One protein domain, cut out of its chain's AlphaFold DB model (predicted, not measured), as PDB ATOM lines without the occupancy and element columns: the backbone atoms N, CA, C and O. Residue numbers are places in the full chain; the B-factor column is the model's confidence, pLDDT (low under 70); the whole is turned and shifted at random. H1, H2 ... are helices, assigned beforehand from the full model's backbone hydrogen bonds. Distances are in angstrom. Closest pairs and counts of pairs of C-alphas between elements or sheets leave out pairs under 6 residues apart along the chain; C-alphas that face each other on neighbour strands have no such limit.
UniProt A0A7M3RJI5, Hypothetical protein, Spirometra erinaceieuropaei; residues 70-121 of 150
ATOM      1  N   LYS A  70     -24.765  45.734  33.356       80.62
ATOM      2  CA  LYS A  70     -24.939  44.728  34.414       80.62
ATOM      3  C   LYS A  70     -26.091  43.777  34.096       80.62
ATOM      4  O   LYS A  70     -25.955  42.574  34.289       80.62
ATOM      5  N   ASN A  71     -27.200  44.293  33.567       80.94
ATOM      6  CA  ASN A  71     -28.324  43.461  33.139       80.94
ATOM      7  C   ASN A  71     -27.941  42.533  31.971       80.94
ATOM      8  O   ASN A  71     -28.255  41.347  31.979       80.94
ATOM      9  N   SER A  72     -27.191  43.053  30.998       78.44
ATOM     10  CA  SER A  72     -26.723  42.277  29.844       78.44
ATOM     11  C   SER A  72     -25.779  41.145  30.253       78.44
ATOM     12  O   SER A  72     -25.896  40.032  29.750       78.44
ATOM     13  N   LEU A  73     -24.870  41.393  31.201       82.69
ATOM     14  CA  LEU A  73     -23.958  40.368  31.720       82.69
ATOM     15  C   LEU A  73     -24.706  39.262  32.469       82.69
ATOM     16  O   LEU A  73     -24.435  38.085  32.239       82.69
ATOM     17  N   LYS A  74     -25.707  39.630  33.278       84.50
ATOM     18  CA  LYS A  74     -26.591  38.665  33.948       84.50
ATOM     19  C   LYS A  74     -27.324  37.773  32.943       84.50
ATOM     20  O   LYS A  74     -27.394  36.565  33.143       84.50
ATOM     21  N   GLN A  75     -27.819  38.345  31.844       80.38
ATOM     22  CA  GLN A  75     -28.474  37.582  30.774       80.38
ATOM     23  C   GLN A  75     -27.525  36.610  30.060       80.38
ATOM     24  O   GLN A  75     -27.957  35.541  29.638       80.38
ATOM     25  N   LEU A  76     -26.242  36.964  29.956       81.81
ATOM     26  CA  LEU A  76     -25.193  36.123  29.374       81.81
ATOM     27  C   LEU A  76     -24.578  35.138  30.379       81.81
ATOM     28  O   LEU A  76     -23.636  34.436  30.029       81.81
ATOM     29  N   HIS A  77     -25.089  35.073  31.613       82.38
ATOM     30  CA  HIS A  77     -24.558  34.215  32.676       82.38
ATOM     31  C   HIS A  77     -23.108  34.541  33.096       82.38
ATOM     32  O   HIS A  77     -22.396  33.696  33.634       82.38
ATOM     33  N   ILE A  78     -22.669  35.787  32.887       82.94
ATOM     34  CA  ILE A  78     -21.344  36.280  33.280       82.94
ATOM     35  C   ILE A  78     -21.493  37.070  34.585       82.94
ATOM     36  O   ILE A  78     -22.309  37.992  34.670       82.94
ATOM     37  N   SER A  79     -20.706  36.730  35.612       82.62
ATOM     38  CA  SER A  79     -20.778  37.431  36.900       82.62
ATOM     39  C   SER A  79     -20.324  38.898  36.770       82.62
ATOM     40  O   SER A  79     -19.220  39.148  36.273       82.62
ATOM     41  N   PRO A  80     -21.119  39.870  37.265       72.38
ATOM     42  CA  PRO A  80     -20.777  41.292  37.275       72.38
ATOM     43  C   PRO A  80     -19.700  41.659  38.308       72.38
ATOM     44  O   PRO A  80     -19.343  42.826  38.397       72.38
ATOM     45  N   GLU A  81     -19.166  40.701  39.062       78.75
ATOM     46  CA  GLU A  81     -18.000  40.906  39.937       78.75
ATOM     47  C   GLU A  81     -16.701  40.442  39.267       78.75
ATOM     48  O   GLU A  81     -15.647  41.016  39.490       78.75
ATOM     49  N   LYS A  82     -16.775  39.432  38.389       79.06
ATOM     50  CA  LYS A  82     -15.597  38.801  37.756       79.06
ATOM     51  C   LYS A  82     -15.251  39.377  36.379       79.06
ATOM     52  O   LYS A  82     -14.283  38.962  35.750       79.06
ATOM     53  N   TRP A  83     -16.073  40.279  35.851       76.94
ATOM     54  CA  TRP A  83     -15.956  40.749  34.469       76.94
ATOM     55  C   TRP A  83     -14.733  41.647  34.225       76.94
ATOM     56  O   TRP A  83     -14.184  41.578  33.129       76.94
ATOM     57  N   GLU A  84     -14.268  42.430  35.203       77.31
ATOM     58  CA  GLU A  84     -13.068  43.277  35.056       77.31
ATOM     59  C   GLU A  84     -11.816  42.423  34.796       77.31
ATOM     60  O   GLU A  84     -11.093  42.651  33.820       77.31
ATOM     61  N   ASP A  85     -11.645  41.346  35.567       81.25
ATOM     62  CA  ASP A  85     -10.568  40.361  35.393       81.25
ATOM     63  C   ASP A  85     -10.647  39.638  34.039       81.25
ATOM     64  O   ASP A  85      -9.633  39.334  33.397       81.25
ATOM     65  N   LEU A  86     -11.869  39.355  33.576       75.81
ATOM     66  CA  LEU A  86     -12.105  38.704  32.288       75.81
ATOM     67  C   LEU A  86     -11.781  39.635  31.120       75.81
ATOM     68  O   LEU A  86     -11.231  39.174  30.117       75.81
ATOM     69  N   VAL A  87     -12.085  40.931  31.238       70.50
ATOM     70  CA  VAL A  87     -11.810  41.919  30.188       70.50
ATOM     71  C   VAL A  87     -10.308  42.104  29.996       70.50
ATOM     72  O   VAL A  87      -9.863  42.142  28.847       70.50
ATOM     73  N   GLN A  88      -9.504  42.097  31.065       77.00
ATOM     74  CA  GLN A  88      -8.037  42.094  30.941       77.00
ATOM     75  C   GLN A  88      -7.545  40.910  30.087       77.00
ATOM     76  O   GLN A  88      -6.656  41.041  29.242       77.00
ATOM     77  N   LYS A  89      -8.200  39.750  30.219       82.88
ATOM     78  CA  LYS A  89      -7.923  38.534  29.444       82.88
ATOM     79  C   LYS A  89      -8.806  38.456  28.197       82.88
ATOM     80  O   LYS A  89      -9.661  37.582  28.056       82.88
ATOM     81  N   ARG A  90      -8.526  39.303  27.202       80.12
ATOM     82  CA  ARG A  90      -9.321  39.457  25.959       80.12
ATOM     83  C   ARG A  90      -9.711  38.154  25.236       80.12
ATOM     84  O   ARG A  90     -10.765  38.091  24.598       80.12
ATOM     85  N   ARG A  91      -8.862  37.117  25.268       82.25
ATOM     86  CA  ARG A  91      -9.185  35.796  24.685       82.25
ATOM     87  C   ARG A  91     -10.265  35.063  25.485       82.25
ATOM     88  O   ARG A  91     -11.163  34.494  24.873       82.25
ATOM     89  N   VAL A  92     -10.178  35.101  26.813       84.69
ATOM     90  CA  VAL A  92     -11.144  34.484  27.733       84.69
ATOM     91  C   VAL A  92     -12.478  35.220  27.638       84.69
ATOM     92  O   VAL A  92     -13.489  34.582  27.373       84.69
ATOM     93  N   TRP A  93     -12.460  36.559  27.666       83.00
ATOM     94  CA  TRP A  93     -13.649  37.393  27.449       83.00
ATOM     95  C   TRP A  93     -14.450  36.993  26.205       83.00
ATOM     96  O   TRP A  93     -15.657  36.779  26.263       83.00
ATOM     97  N   ARG A  94     -13.774  36.838  25.058       82.50
ATOM     98  CA  ARG A  94     -14.442  36.458  23.805       82.50
ATOM     99  C   ARG A  94     -15.078  35.072  23.848       82.50
ATOM    100  O   ARG A  94     -16.065  34.867  23.150       82.50
ATOM    101  N   ARG A  95     -14.505  34.126  24.596       85.06
ATOM    102  CA  ARG A  95     -15.084  32.784  24.754       85.06
ATOM    103  C   ARG A  95     -16.321  32.839  25.643       85.06
ATOM    104  O   ARG A  95     -17.369  32.377  25.214       85.06
ATOM    105  N   GLU A  96     -16.221  33.490  26.798       84.50
ATOM    106  CA  GLU A  96     -17.335  33.632  27.744       84.50
ATOM    107  C   GLU A  96     -18.531  34.354  27.120       84.50
ATOM    108  O   GLU A  96     -19.653  33.866  27.180       84.50
ATOM    109  N   VAL A  97     -18.296  35.466  26.415       83.12
ATOM    110  CA  VAL A  97     -19.369  36.195  25.720       83.12
ATOM    111  C   VAL A  97     -20.034  35.338  24.640       83.12
ATOM    112  O   VAL A  97     -21.251  35.394  24.492       83.12
ATOM    113  N   LYS A  98     -19.269  34.532  23.889       84.25
ATOM    114  CA  LYS A  98     -19.833  33.628  22.872       84.25
ATOM    115  C   LYS A  98     -20.673  32.519  23.499       84.25
ATOM    116  O   LYS A  98     -21.770  32.254  23.018       84.25
ATOM    117  N   ASN A  99     -20.176  31.909  24.570       86.69
ATOM    118  CA  ASN A  99     -20.892  30.859  25.288       86.69
ATOM    119  C   ASN A  99     -22.182  31.408  25.912       86.69
ATOM    120  O   ASN A  99     -23.257  30.849  25.702       86.69
ATOM    121  N   GLY A 100     -22.094  32.554  26.591       86.31
ATOM    122  CA  GLY A 100     -23.245  33.245  27.164       86.31
ATOM    123  C   GLY A 100     -24.285  33.640  26.115       86.31
ATOM    124  O   GLY A 100     -25.483  33.496  26.350       86.31
ATOM    125  N   ALA A 101     -23.846  34.078  24.930       83.94
ATOM    126  CA  ALA A 101     -24.748  34.420  23.832       83.94
ATOM    127  C   ALA A 101     -25.508  33.192  23.310       83.94
ATOM    128  O   ALA A 101     -26.722  33.266  23.137       83.94
ATOM    129  N   ALA A 102     -24.832  32.053  23.133       85.50
ATOM    130  CA  ALA A 102     -25.475  30.815  22.694       85.50
ATOM    131  C   ALA A 102     -26.546  30.328  23.691       85.50
ATOM    132  O   ALA A 102     -27.639  29.915  23.293       85.50
ATOM    133  N   ILE A 103     -26.262  30.426  24.995       87.31
ATOM    134  CA  ILE A 103     -27.219  30.086  26.061       87.31
ATOM    135  C   ILE A 103     -28.418  31.037  26.024       87.31
ATOM    136  O   ILE A 103     -29.568  30.596  26.041       87.31
ATOM    137  N   TYR A 104     -28.160  32.342  25.936       83.81
ATOM    138  CA  TYR A 104     -29.206  33.357  25.872       83.81
ATOM    139  C   TYR A 104     -30.147  33.142  24.679       83.81
ATOM    140  O   TYR A 104     -31.367  33.166  24.842       83.81
ATOM    141  N   GLU A 105     -29.602  32.885  23.487       83.62
ATOM    142  CA  GLU A 105     -30.396  32.634  22.281       83.62
ATOM    143  C   GLU A 105     -31.237  31.360  22.393       83.62
ATOM    144  O   GLU A 105     -32.413  31.351  22.009       83.62
ATOM    145  N   SER A 106     -30.667  30.308  22.984       88.38
ATOM    146  CA  SER A 106     -31.379  29.057  23.248       88.38
ATOM    147  C   SER A 106     -32.564  29.284  24.192       88.38
ATOM    148  O   SER A 106     -33.696  28.915  23.868       88.38
ATOM    149  N   ASN A 107     -32.334  29.976  25.311       87.56
ATOM    150  CA  ASN A 107     -33.368  30.304  26.296       87.56
ATOM    151  C   ASN A 107     -34.466  31.183  25.698       87.56
ATOM    152  O   ASN A 107     -35.654  30.933  25.897       87.56
ATOM    153  N   ARG A 108     -34.079  32.193  24.916       85.62
ATOM    154  CA  ARG A 108     -35.020  33.093  24.252       85.62
ATOM    155  C   ARG A 108     -35.897  32.354  23.242       85.62
ATOM    156  O   ARG A 108     -37.101  32.593  23.183       85.62
ATOM    157  N   THR A 109     -35.314  31.435  22.477       89.19
ATOM    158  CA  THR A 109     -36.055  30.606  21.517       89.19
ATOM    159  C   THR A 109     -37.022  29.664  22.231       89.19
ATOM    160  O   THR A 109     -38.169  29.520  21.806       89.19
ATOM    161  N   ALA A 110     -36.588  29.042  23.329       91.25
ATOM    162  CA  ALA A 110     -37.443  28.185  24.144       91.25
ATOM    163  C   ALA A 110     -38.630  28.967  24.730       91.25
ATOM    164  O   ALA A 110     -39.772  28.534  24.583       91.25
ATOM    165  N   ALA A 111     -38.386  30.153  25.292       89.50
ATOM    166  CA  ALA A 111     -39.436  31.028  25.811       89.50
ATOM    167  C   ALA A 111     -40.444  31.430  24.720       89.50
ATOM    168  O   ALA A 111     -41.650  31.297  24.913       89.50
ATOM    169  N   ALA A 112     -39.968  31.823  23.534       90.31
ATOM    170  CA  ALA A 112     -40.846  32.183  22.420       90.31
ATOM    171  C   ALA A 112     -41.728  31.007  21.958       90.31
ATOM    172  O   ALA A 112     -42.897  31.201  21.613       90.31
ATOM    173  N   LYS A 113     -41.189  29.779  21.968       93.50
ATOM    174  CA  LYS A 113     -41.961  28.560  21.687       93.50
ATOM    175  C   LYS A 113     -43.032  28.322  22.750       93.50
ATOM    176  O   LYS A 113     -44.183  28.107  22.386       93.50
ATOM    177  N   LEU A 114     -42.677  28.419  24.033       92.31
ATOM    178  CA  LEU A 114     -43.621  28.265  25.144       92.31
ATOM    179  C   LEU A 114     -44.771  29.270  25.050       92.31
ATOM    180  O   LEU A 114     -45.936  28.884  25.119       92.31
ATOM    181  N   GLU A 115     -44.468  30.544  24.803       91.62
ATOM    182  CA  GLU A 115     -45.500  31.565  24.626       91.62
ATOM    183  C   GLU A 115     -46.380  31.306  23.397       91.62
ATOM    184  O   GLU A 115     -47.582  31.578  23.416       91.62
ATOM    185  N   ARG A 116     -45.805  30.789  22.306       90.38
ATOM    186  CA  ARG A 116     -46.571  30.441  21.104       90.38
ATOM    187  C   ARG A 116     -47.550  29.304  21.377       90.38
ATOM    188  O   ARG A 116     -48.691  29.395  20.930       90.38
ATOM    189  N   GLU A 117     -47.130  28.267  22.094       88.44
ATOM    190  CA  GLU A 117     -48.016  27.165  22.481       88.44
ATOM    191  C   GLU A 117     -49.086  27.627  23.476       88.44
ATOM    192  O   GLU A 117     -50.257  27.301  23.296       88.44
ATOM    193  N   ALA A 118     -48.738  28.493  24.435       87.06
ATOM    194  CA  ALA A 118     -49.715  29.118  25.324       87.06
ATOM    195  C   ALA A 118     -50.799  29.872  24.530       87.06
ATOM    196  O   ALA A 118     -51.988  29.643  24.744       87.06
ATOM    197  N   ARG A 119     -50.410  30.681  23.532       86.56
ATOM    198  CA  ARG A 119     -51.360  31.383  22.649       86.56
ATOM    199  C   ARG A 119     -52.238  30.443  21.819       86.56
ATOM    200  O   ARG A 119     -53.392  30.773  21.586       86.56
ATOM    201  N   LYS A 120     -51.722  29.291  21.372       84.75
ATOM    202  CA  LYS A 120     -52.522  28.279  20.652       84.75
ATOM    203  C   LYS A 120     -53.500  27.549  21.569       84.75
ATOM    204  O   LYS A 120     -54.608  27.242  21.148       84.75
ATOM    205  N   SER A 121     -53.073  27.246  22.795       79.50
ATOM    206  CA  SER A 121     -53.906  26.580  23.804       79.50
ATOM    207  C   SER A 121     -55.009  27.487  24.348       79.50
ATOM    208  O   SER A 121     -56.013  27.005  24.869       79.50
TER     209      SER A 121
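Overview. This is residues 70 to 121 of the 150 residues of the protein "Hypothetical protein" of Spirometra erinaceieuropaei (UniProt A0A7M3RJI5). One long helix, H3, makes the longest axis; the short helices H1 and H2 and their link form a small arch along its first half, and its residues 108 to 121 stick out as a free arm. You have 52 printed residues, with three named helices in the order H1, H2, H3 and no named strand: all helix. The whole is only just loose, close to extended, with a radius of gyration of the C-alphas of 14.6 A and spans of 49 by 18 by 9 A.

Arrangement. Start at H1, residues 70 to 75, and compare it with H3, residues 90 to 121: they are close but not clearly touching, the closest C-alphas being those of Gln 75 and Tyr 104, 6.5 A apart, at a steep tilt of 64 degrees, the same way. H2, residues 83 to 88, is only just apart from H1, at 8.5 A. H2 and H3 only just touch, only at the corner by their link, with 3 pairs of C-alphas within 8 A; the closest are those of Leu 86 and Trp 93, 5.2 A. In H1, H2 and H3 every O i to N i+4 pair is within hydrogen-bond range.

Along the chain. Find C-alpha 70 at (-24.939, 44.728, 34.414), where H1 begins; H1 and H2 each measure 8.8 A. From C-alpha 90 at (-9.321, 39.457, 25.959), H3 runs 46.5 A to C-alpha 121 at (-53.906, 26.580, 23.804).

Size, cuts and confidence. The two C-alphas farthest apart, those of Gln 88 and Ser 121, are 48.9 A apart. The printed part has no cut; the link H1 to H2 is short, H2 to H3 tight. No printed residue is under 70 in pLDDT.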